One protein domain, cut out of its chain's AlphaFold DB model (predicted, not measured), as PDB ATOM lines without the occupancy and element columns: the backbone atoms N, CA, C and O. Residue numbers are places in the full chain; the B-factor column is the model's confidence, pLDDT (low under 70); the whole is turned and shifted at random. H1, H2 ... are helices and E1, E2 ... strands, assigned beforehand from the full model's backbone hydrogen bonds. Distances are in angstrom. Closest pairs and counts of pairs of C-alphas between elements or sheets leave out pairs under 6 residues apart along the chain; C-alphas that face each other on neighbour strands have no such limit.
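Overview. This is residues 9 to 83 of the 178 residues of an uncharacterized protein of Candidatus Collierbacteria bacterium GW2011_GWA2_46_26 (UniProt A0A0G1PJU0). A strongly twisted sheet of four strands has both helices, H1 and the longer H2, over one face, making two layers; residues 9 to 13 trail off as a tail. The printed part has 75 residues with named elements H1 E1 E2 E3 E4 H2, class mixed. The sheet, in that strand order, is a meander, each strand the antiparallel neighbour of the one before. The whole is compact, radius of gyration of the C-alphas 12.1 A, spanning 41 by 27 by 23 A.

Arrangement. H1, residues 15 to 22, is on the sheet; its closest C-alpha pair with E1, residues 27 to 30, is Gln 20 and Val 29, 5.7 A. E1 and E2, residues 37 to 41, form a hairpin, N 28 to O 40 3.0 A. E2 and E3, residues 46 to 54, form another, N 37 to O 51 2.8 A. E3 and E4, residues 57 to 62, form a third, N 50 to O 61 2.8 A. H2, residues 66 to 82, is on the same face as H1, but the helices are apart. Its closest C-alpha pair with E3 is Ala 72 and Cys 48, 4.7 A. Every O i to N i+4 pair is within hydrogen-bond range in H1, 12 of 13 in H2.

Along the chain. H1 begins at C-alpha 15 (-23.830, -12.201, 34.827). E3 is 24.5 A long. H2, 25.1 A, ends at C-alpha 82 (-25.290, -30.166, 28.366).

Size, cuts and confidence. The printed part has no cut and no long link. Residues 32 to 34 have pLDDT under 70.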
ATOM      1  N   SER A   9     -10.049 -10.297  26.267       81.12
ATOM      2  CA  SER A   9      -9.569 -10.091  27.639       81.12
ATOM      3  C   SER A   9      -9.931  -8.726  28.242       81.12
ATOM      4  O   SER A   9      -9.822  -8.559  29.451       81.12
ATOM      5  N   MET A  10     -10.317  -7.739  27.424       81.81
ATOM      6  CA  MET A  10     -10.782  -6.422  27.878       81.81
ATOM      7  C   MET A  10     -12.305  -6.357  28.061       81.81
ATOM      8  O   MET A  10     -12.823  -5.330  28.496       81.81
ATOM      9  N   VAL A  11     -13.033  -7.425  27.727       77.50
ATOM     10  CA  VAL A  11     -14.490  -7.491  27.847       77.50
ATOM     11  C   VAL A  11     -14.842  -8.141  29.181       77.50
ATOM     12  O   VAL A  11     -14.617  -9.330  29.384       77.50
ATOM     13  N   VAL A  12     -15.403  -7.359  30.104       77.12
ATOM     14  CA  VAL A  12     -15.952  -7.900  31.354       77.12
ATOM     15  C   VAL A  12     -17.209  -8.699  31.021       77.12
ATOM     16  O   VAL A  12     -18.157  -8.162  30.444       77.12
ATOM     17  N   HIS A  13     -17.225  -9.979  31.383       78.00
ATOM     18  CA  HIS A  13     -18.417 -10.809  31.254       78.00
ATOM     19  C   HIS A  13     -19.411 -10.429  32.351       78.00
ATOM     20  O   HIS A  13     -19.121 -10.578  33.535       78.00
ATOM     21  N   SER A  14     -20.574  -9.914  31.956       85.31
ATOM     22  CA  SER A  14     -21.677  -9.684  32.886       85.31
ATOM     23  C   SER A  14     -22.328 -11.011  33.281       85.31
ATOM     24  O   SER A  14     -22.253 -11.985  32.527       85.31
ATOM     25  N   ASP A  15     -23.038 -11.035  34.409       87.88
ATOM     26  CA  ASP A  15     -23.830 -12.201  34.827       87.88
ATOM     27  C   ASP A  15     -24.798 -12.653  33.728       87.88
ATOM     28  O   ASP A  15     -24.939 -13.846  33.484       87.88
ATOM     29  N   VAL A  16     -25.386 -11.712  32.979       89.31
ATOM     30  CA  VAL A  16     -26.226 -12.015  31.807       89.31
ATOM     31  C   VAL A  16     -25.456 -12.839  30.780       89.31
ATOM     32  O   VAL A  16     -25.968 -13.844  30.300       89.31
ATOM     33  N   SER A  17     -24.227 -12.439  30.444       88.56
ATOM     34  CA  SER A  17     -23.393 -13.175  29.491       88.56
ATOM     35  C   SER A  17     -22.998 -14.553  30.021       88.56
ATOM     36  O   SER A  17     -22.997 -15.511  29.250       88.56
ATOM     37  N   VAL A  18     -22.699 -14.666  31.318       90.44
ATOM     38  CA  VAL A  18     -22.368 -15.946  31.966       90.44
ATOM     39  C   VAL A  18     -23.567 -16.892  31.929       90.44
ATOM     40  O   VAL A  18     -23.442 -18.029  31.473       90.44
ATOM     41  N   ILE A  19     -24.745 -16.415  32.337       93.06
ATOM     42  CA  ILE A  19     -25.979 -17.199  32.303       93.06
ATOM     43  C   ILE A  19     -26.302 -17.572  30.857       93.06
ATOM     44  O   ILE A  19     -26.500 -18.749  30.575       93.06
ATOM     45  N   GLN A  20     -26.283 -16.630  29.913       93.38
ATOM     46  CA  GLN A  20     -26.611 -16.909  28.514       93.38
ATOM     47  C   GLN A  20     -25.687 -17.962  27.892       93.38
ATOM     48  O   GLN A  20     -26.166 -18.848  27.189       93.38
ATOM     49  N   ALA A  21     -24.381 -17.899  28.169       92.50
ATOM     50  CA  ALA A  21     -23.428 -18.911  27.717       92.50
ATOM     51  C   ALA A  21     -23.684 -20.284  28.366       92.50
ATOM     52  O   ALA A  21     -23.426 -21.329  27.759       92.50
ATOM     53  N   SER A  22     -24.226 -20.295  29.589       93.00
ATOM     54  CA  SER A  22     -24.571 -21.530  30.286       93.00
ATOM     55  C   SER A  22     -25.779 -22.243  29.666       93.00
ATOM     56  O   SER A  22     -25.789 -23.473  29.640       93.00
ATOM     57  N   LEU A  23     -26.731 -21.526  29.063       95.94
ATOM     58  CA  LEU A  23     -27.984 -22.102  28.560       95.94
ATOM     59  C   LEU A  23     -27.805 -22.996  27.316       95.94
ATOM     60  O   LEU A  23     -26.891 -22.773  26.514       95.94
ATOM     61  N   PRO A  24     -28.653 -24.022  27.136       95.56
ATOM     62  CA  PRO A  24     -28.742 -24.756  25.878       95.56
ATOM     63  C   PRO A  24     -29.347 -23.879  24.771       95.56
ATOM     64  O   PRO A  24     -29.945 -22.832  25.033       95.56
ATOM     65  N   GLU A  25     -29.193 -24.309  23.518       93.81
ATOM     66  CA  GLU A  25     -29.811 -23.627  22.379       93.81
ATOM     67  C   GLU A  25     -31.340 -23.559  22.525       93.81
ATOM     68  O   GLU A  25     -31.972 -24.434  23.120       93.81
ATOM     69  N   GLY A  26     -31.950 -22.503  21.983       93.50
ATOM     70  CA  GLY A  26     -33.398 -22.290  22.084       93.50
ATOM     71  C   GLY A  26     -33.859 -21.582  23.363       93.50
ATOM     72  O   GLY A  26     -35.066 -21.396  23.533       93.50
ATOM     73  N   TYR A  27     -32.935 -21.139  24.221       95.62
ATOM     74  CA  TYR A  27     -33.235 -20.369  25.429       95.62
ATOM     75  C   TYR A  27     -32.425 -19.076  25.504       95.62
ATOM     76  O   TYR A  27     -31.266 -19.012  25.086       95.62
ATOM     77  N   GLU A  28     -33.034 -18.045  26.077       95.12
ATOM     78  CA  GLU A  28     -32.402 -16.742  26.257       95.12
ATOM     79  C   GLU A  28     -32.615 -16.178  27.657       95.12
ATOM     80  O   GLU A  28     -33.610 -16.463  28.331       95.12
ATOM     81  N   VAL A  29     -31.668 -15.344  28.075       93.31
ATOM     82  CA  VAL A  29     -31.774 -14.547  29.288       93.31
ATOM     83  C   VAL A  29     -32.556 -13.279  28.982       93.31
ATOM     84  O   VAL A  29     -32.116 -12.419  28.223       93.31
ATOM     85  N   VAL A  30     -33.697 -13.136  29.638       88.50
ATOM     86  CA  VAL A  30     -34.483 -11.908  29.668       88.50
ATOM     87  C   VAL A  30     -34.108 -11.143  30.933       88.50
ATOM     88  O   VAL A  30     -34.083 -11.696  32.036       88.50
ATOM     89  N   THR A  31     -33.779  -9.860  30.774       78.38
ATOM     90  CA  THR A  31     -33.320  -9.004  31.876       78.38
ATOM     91  C   THR A  31     -34.303  -9.017  33.042       78.38
ATOM     92  O   THR A  31     -35.477  -8.691  32.871       78.38
ATOM     93  N   GLY A  32     -33.803  -9.347  34.232       65.00
ATOM     94  CA  GLY A  32     -34.487  -9.099  35.497       65.00
ATOM     95  C   GLY A  32     -33.764  -8.026  36.312       65.00
ATOM     96  O   GLY A  32     -32.717  -7.510  35.912       65.00
ATOM     97  N   SER A  33     -34.358  -7.629  37.433       67.69
ATOM     98  CA  SER A  33     -33.806  -6.628  38.346       67.69
ATOM     99  C   SER A  33     -33.154  -7.297  39.561       67.69
ATOM    100  O   SER A  33     -33.566  -8.368  39.998       67.69
ATOM    101  N   GLY A  34     -32.121  -6.662  40.124       69.12
ATOM    102  CA  GLY A  34     -31.558  -7.067  41.420       69.12
ATOM    103  C   GLY A  34     -30.774  -8.387  41.434       69.12
ATOM    104  O   GLY A  34     -30.763  -9.055  42.461       69.12
ATOM    105  N   GLY A  35     -30.127  -8.770  40.327       79.25
ATOM    106  CA  GLY A  35     -29.293  -9.985  40.258       79.25
ATOM    107  C   GLY A  35     -30.073 -11.288  40.045       79.25
ATOM    108  O   GLY A  35     -29.484 -12.367  40.074       79.25
ATOM    109  N   LEU A  36     -31.383 -11.186  39.810       88.94
ATOM    110  CA  LEU A  36     -32.250 -12.278  39.388       88.94
ATOM    111  C   LEU A  36     -32.591 -12.094  37.908       88.94
ATOM    112  O   LEU A  36     -33.040 -11.024  37.504       88.94
ATOM    113  N   TYR A  37     -32.382 -13.130  37.105       93.12
ATOM    114  CA  TYR A  37     -32.540 -13.093  35.653       93.12
ATOM    115  C   TYR A  37     -33.588 -14.101  35.206       93.12
ATOM    116  O   TYR A  37     -33.602 -15.228  35.686       93.12
ATOM    117  N   SER A  38     -34.456 -13.725  34.275       94.50
ATOM    118  CA  SER A  38     -35.483 -14.630  33.757       94.50
ATOM    119  C   SER A  38     -34.943 -15.409  32.563       94.50
ATOM    120  O   SER A  38     -34.243 -14.848  31.729       94.50
ATOM    121  N   ILE A  39     -35.287 -16.688  32.445       95.75
ATOM    122  CA  ILE A  39     -34.939 -17.516  31.286       95.75
ATOM    123  C   ILE A  39     -36.204 -17.803  30.489       95.75
ATOM    124  O   ILE A  39     -37.172 -18.363  31.015       95.75
ATOM    125  N   SER A  40     -36.180 -17.431  29.214       95.00
ATOM    126  CA  SER A  40     -37.270 -17.613  28.263       95.00
ATOM    127  C   SER A  40     -36.933 -18.686  27.236       95.00
ATOM    128  O   SER A  40     -35.796 -18.808  26.784       95.00
ATOM    129  N   SER A  41     -37.947 -19.446  26.835       93.88
ATOM    130  CA  SER A  41     -37.895 -20.287  25.642       93.88
ATOM    131  C   SER A  41     -38.073 -19.431  24.387       93.88
ATOM    132  O   SER A  41     -39.168 -18.914  24.165       93.88
ATOM    133  N   LEU A  42     -37.064 -19.367  23.511       91.69
ATOM    134  CA  LEU A  42     -37.093 -18.568  22.275       91.69
ATOM    135  C   LEU A  42     -38.259 -18.932  21.351       91.69
ATOM    136  O   LEU A  42     -38.845 -18.064  20.715       91.69
ATOM    137  N   HIS A  43     -38.625 -20.213  21.290       87.69
ATOM    138  CA  HIS A  43     -39.682 -20.674  20.389       87.69
ATOM    139  C   HIS A  43     -41.083 -20.193  20.806       87.69
ATOM    140  O   HIS A  43     -41.953 -20.020  19.960       87.69
ATOM    141  N   PHE A  44     -41.306 -19.976  22.105       87.75
ATOM    142  CA  PHE A  44     -42.639 -19.698  22.654       87.75
ATOM    143  C   PHE A  44     -42.735 -18.351  23.386       87.75
ATOM    144  O   PHE A  44     -43.838 -17.918  23.701       87.75
ATOM    145  N   GLY A  45     -41.608 -17.693  23.679       89.31
ATOM    146  CA  GLY A  45     -41.558 -16.442  24.441       89.31
ATOM    147  C   GLY A  45     -41.992 -16.586  25.904       89.31
ATOM    148  O   GLY A  45     -42.439 -15.617  26.514       89.31
ATOM    149  N   VAL A  46     -41.923 -17.798  26.461       92.25
ATOM    150  CA  VAL A  46     -42.416 -18.108  27.811       92.25
ATOM    151  C   VAL A  46     -41.251 -18.204  28.782       92.25
ATOM    152  O   VAL A  46     -40.324 -18.990  28.565       92.25
ATOM    153  N   ILE A  47     -41.337 -17.441  29.874       94.19
ATOM    154  CA  ILE A  47     -40.412 -17.545  31.003       94.19
ATOM    155  C   ILE A  47     -40.663 -18.880  31.705       94.19
ATOM    156  O   ILE A  47     -41.792 -19.189  32.078       94.19
ATOM    157  N   CYS A  48     -39.607 -19.666  31.870       94.75
ATOM    158  CA  CYS A  48     -39.675 -21.028  32.402       94.75
ATOM    159  C   CYS A  48     -38.713 -21.278  33.568       94.75
ATOM    160  O   CYS A  48     -38.858 -22.260  34.292       94.75
ATOM    161  N   ALA A  49     -37.752 -20.384  33.788       95.81
ATOM    162  CA  ALA A  49     -36.860 -20.454  34.932       95.81
ATOM    163  C   ALA A  49     -36.357 -19.063  35.323       95.81
ATOM    164  O   ALA A  49     -36.487 -18.092  34.574       95.81
ATOM    165  N   LEU A  50     -35.768 -18.993  36.507       94.69
ATOM    166  CA  LEU A  50     -35.044 -17.850  37.035       94.69
ATOM    167  C   LEU A  50     -33.599 -18.274  37.290       94.69
ATOM    168  O   LEU A  50     -33.354 -19.408  37.689       94.69
ATOM    169  N   ALA A  51     -32.648 -17.375  37.085       95.19
ATOM    170  CA  ALA A  51     -31.232 -17.624  37.274       95.19
ATOM    171  C   ALA A  51     -30.578 -16.546  38.131       95.19
ATOM    172  O   ALA A  51     -30.940 -15.371  38.074       95.19
ATOM    173  N   THR A  52     -29.580 -16.955  38.901       93.12
ATOM    174  CA  THR A  52     -28.697 -16.066  39.661       93.12
ATOM    175  C   THR A  52     -27.256 -16.526  39.489       93.12
ATOM    176  O   THR A  52     -27.009 -17.713  39.257       93.12
ATOM    177  N   VAL A  53     -26.305 -15.597  39.596       91.31
ATOM    178  CA  VAL A  53     -24.879 -15.924  39.678       91.31
ATOM    179  C   VAL A  53     -24.414 -15.644  41.095       91.31
ATOM    180  O   VAL A  53     -24.522 -14.522  41.586       91.31
ATOM    181  N   LYS A  54     -23.914 -16.673  41.775       88.00
ATOM    182  CA  LYS A  54     -23.385 -16.549  43.133       88.00
ATOM    183  C   LYS A  54     -22.240 -17.529  43.334       88.00
ATOM    184  O   LYS A  54     -22.298 -18.654  42.847       88.00
ATOM    185  N   ASP A  55     -21.189 -17.092  44.023       86.69
ATOM    186  CA  ASP A  55     -20.030 -17.925  44.375       86.69
ATOM    187  C   ASP A  55     -19.401 -18.636  43.154       86.69
ATOM    188  O   ASP A  55     -18.981 -19.791  43.217       86.69
ATOM    189  N   GLY A  56     -19.377 -17.944  42.005       85.25
ATOM    190  CA  GLY A  56     -18.853 -18.469  40.740       85.25
ATOM    191  C   GLY A  56     -19.733 -19.524  40.058       85.25
ATOM    192  O   GLY A  56     -19.269 -20.187  39.133       85.25
ATOM    193  N   ARG A  57     -20.986 -19.699  40.494       89.88
ATOM    194  CA  ARG A  57     -21.935 -20.682  39.954       89.88
ATOM    195  C   ARG A  57     -23.197 -20.012  39.427       89.88
ATOM    196  O   ARG A  57     -23.666 -19.027  39.992       89.88
ATOM    197  N   VAL A  58     -23.763 -20.592  38.369       92.62
ATOM    198  CA  VAL A  58     -25.103 -20.255  37.876       92.62
ATOM    199  C   VAL A  58     -26.104 -21.176  38.566       92.62
ATOM    200  O   VAL A  58     -26.042 -22.392  38.403       92.62
ATOM    201  N   SER A  59     -27.024 -20.611  39.342       93.00
ATOM    202  CA  SER A  59     -28.124 -21.354  39.964       93.00
ATOM    203  C   SER A  59     -29.414 -21.072  39.214       93.00
ATOM    204  O   SER A  59     -29.779 -19.907  39.063       93.00
ATOM    205  N   ILE A  60     -30.090 -22.128  38.757       94.69
ATOM    206  CA  ILE A  60     -31.333 -22.047  37.981       94.69
ATOM    207  C   ILE A  60     -32.479 -22.640  38.802       94.69
ATOM    208  O   ILE A  60     -32.437 -23.807  39.187       94.69
ATOM    209  N   SER A  61     -33.510 -21.834  39.038       93.94
ATOM    210  CA  SER A  61     -34.758 -22.221  39.692       93.94
ATOM    211  C   SER A  61     -35.865 -22.325  38.650       93.94
ATOM    212  O   SER A  61     -36.173 -21.356  37.958       93.94
ATOM    213  N   PHE A  62     -36.468 -23.500  38.530       94.88
ATOM    214  CA  PHE A  62     -37.492 -23.798  37.531       94.88
ATOM    215  C   PHE A  62     -38.870 -23.322  37.998       94.88
ATOM    216  O   PHE A  62     -39.213 -23.481  39.168       94.88
ATOM    217  N   LEU A  63     -39.653 -22.723  37.097       93.31
ATOM    218  CA  LEU A  63     -41.020 -22.309  37.410       93.31
ATOM    219  C   LEU A  63     -41.973 -23.508  37.389       93.31
ATOM    220  O   LEU A  63     -41.851 -24.404  36.553       93.31
ATOM    221  N   GLU A  64     -42.955 -23.479  38.284       90.31
ATOM    222  CA  GLU A  64     -43.990 -24.505  38.421       90.31
ATOM    223  C   GLU A  64     -45.355 -23.977  37.957       90.31
ATOM    224  O   GLU A  64     -45.641 -22.780  38.044       90.31
ATOM    225  N   GLY A  65     -46.217 -24.880  37.483       86.19
ATOM    226  CA  GLY A  65     -47.559 -24.566  37.014       86.19
ATOM    227  C   GLY A  65     -47.674 -24.204  35.526       86.19
ATOM    228  O   GLY A  65     -46.882 -23.463  34.936       86.19
ATOM    229  N   GLY A  66     -48.751 -24.703  34.916       88.88
ATOM    230  CA  GLY A  66     -49.181 -24.339  33.568       88.88
ATOM    231  C   GLY A  66     -48.149 -24.640  32.478       88.88
ATOM    232  O   GLY A  66     -47.397 -25.611  32.536       88.88
ATOM    233  N   TYR A  67     -48.130 -23.799  31.445       88.12
ATOM    234  CA  TYR A  67     -47.239 -23.981  30.297       88.12
ATOM    235  C   TYR A  67     -45.767 -23.643  30.608       88.12
ATOM    236  O   TYR A  67     -44.862 -24.159  29.952       88.12
ATOM    237  N   ALA A  68     -45.517 -22.825  31.638       91.31
ATOM    238  CA  ALA A  68     -44.167 -22.523  32.108       91.31
ATOM    239  C   ALA A  68     -43.468 -23.782  32.643       91.31
ATOM    240  O   ALA A  68     -42.321 -24.025  32.284       91.31
ATOM    241  N   GLU A  69     -44.180 -24.629  33.395       94.62
ATOM    242  CA  GLU A  69     -43.652 -25.898  33.913       94.62
ATOM    243  C   GLU A  69     -43.253 -26.872  32.801       94.62
ATOM    244  O   GLU A  69     -42.226 -27.546  32.889       94.62
ATOM    245  N   TYR A  70     -44.046 -26.941  31.728       93.50
ATOM    246  CA  TYR A  70     -43.731 -27.794  30.583       93.50
ATOM    247  C   TYR A  70     -42.393 -27.388  29.949       93.50
ATOM    248  O   TYR A  70     -41.496 -28.221  29.807       93.50
ATOM    249  N   ARG A  71     -42.209 -26.090  29.671       94.56
ATOM    250  CA  ARG A  71     -40.940 -25.563  29.141       94.56
ATOM    251  C   ARG A  71     -39.798 -25.663  30.151       94.56
ATOM    252  O   ARG A  71     -38.659 -25.879  29.754       94.56
ATOM    253  N   ALA A  72     -40.088 -25.548  31.445       95.00
ATOM    254  CA  ALA A  72     -39.104 -25.712  32.508       95.00
ATOM    255  C   ALA A  72     -38.545 -27.143  32.548       95.00
ATOM    256  O   ALA A  72     -37.338 -27.327  32.689       95.00
ATOM    257  N   LYS A  73     -39.402 -28.156  32.359       94.75
ATOM    258  CA  LYS A  73     -38.998 -29.569  32.260       94.75
ATOM    259  C   LYS A  73     -38.114 -29.825  31.042       94.75
ATOM    260  O   LYS A  73     -37.101 -30.508  31.167       94.75
ATOM    261  N   GLU A  74     -38.456 -29.250  29.891       95.06
ATOM    262  CA  GLU A  74     -37.623 -29.348  28.686       95.06
ATOM    263  C   GLU A  74     -36.275 -28.638  28.858       95.06
ATOM    264  O   GLU A  74     -35.243 -29.185  28.471       95.06
ATOM    265  N   LEU A  75     -36.254 -27.460  29.492       96.12
ATOM    266  CA  LEU A  75     -35.013 -26.761  29.827       96.12
ATOM    267  C   LEU A  75     -34.147 -27.601  30.771       96.12
ATOM    268  O   LEU A  75     -32.949 -27.736  30.538       96.12
ATOM    269  N   LYS A  76     -34.742 -28.185  31.817       95.75
ATOM    270  CA  LYS A  76     -34.036 -29.053  32.765       95.75
ATOM    271  C   LYS A  76     -33.409 -30.258  32.059       95.75
ATOM    272  O   LYS A  76     -32.239 -30.541  32.290       95.75
ATOM    273  N   ALA A  77     -34.149 -30.919  31.166       95.06
ATOM    274  CA  ALA A  77     -33.633 -32.041  30.383       95.06
ATOM    275  C   ALA A  77     -32.459 -31.628  29.476       95.06
ATOM    276  O   ALA A  77     -31.428 -32.293  29.464       95.06
ATOM    277  N   ALA A  78     -32.570 -30.494  28.778       96.00
ATOM    278  CA  ALA A  78     -31.496 -29.980  27.926       96.00
ATOM    279  C   ALA A  78     -30.254 -29.538  28.729       96.00
ATOM    280  O   ALA A  78     -29.121 -29.694  28.274       96.00
ATOM    281  N   LEU A  79     -30.441 -29.005  29.941       96.56
ATOM    282  CA  LEU A  79     -29.341 -28.697  30.858       96.56
ATOM    283  C   LEU A  79     -28.644 -29.964  31.356       96.56
ATOM    284  O   LEU A  79     -27.419 -29.970  31.424       96.56
ATOM    285  N   ALA A  80     -29.392 -31.029  31.656       94.88
ATOM    286  CA  ALA A  80     -28.823 -32.322  32.036       94.88
ATOM    287  C   ALA A  80     -28.021 -32.958  30.888       94.88
ATOM    288  O   ALA A  80     -26.976 -33.555  31.124       94.88
ATOM    289  N   GLU A  81     -28.448 -32.775  29.638       94.62
ATOM    290  CA  GLU A  81     -27.676 -33.206  28.467       94.62
ATOM    291  C   GLU A  81     -26.385 -32.388  28.292       94.62
ATOM    292  O   GLU A  81     -25.324 -32.947  28.017       94.62
ATOM    293  N   LYS A  82     -26.450 -31.065  28.494       94.94
ATOM    294  CA  LYS A  82     -25.290 -30.166  28.366       94.94
ATOM    295  C   LYS A  82     -24.287 -30.314  29.520       94.94
ATOM    296  O   LYS A  82     -23.082 -30.201  29.292       94.94
ATOM    297  N   TYR A  83     -24.768 -30.561  30.738       94.44
ATOM    298  CA  TYR A  83     -23.974 -30.683  31.968       94.44
ATOM    299  C   TYR A  83     -24.360 -31.940  32.763       94.44
ATOM    300  O   TYR A  83     -24.886 -31.842  33.875       94.44
TER     301      TYR A  83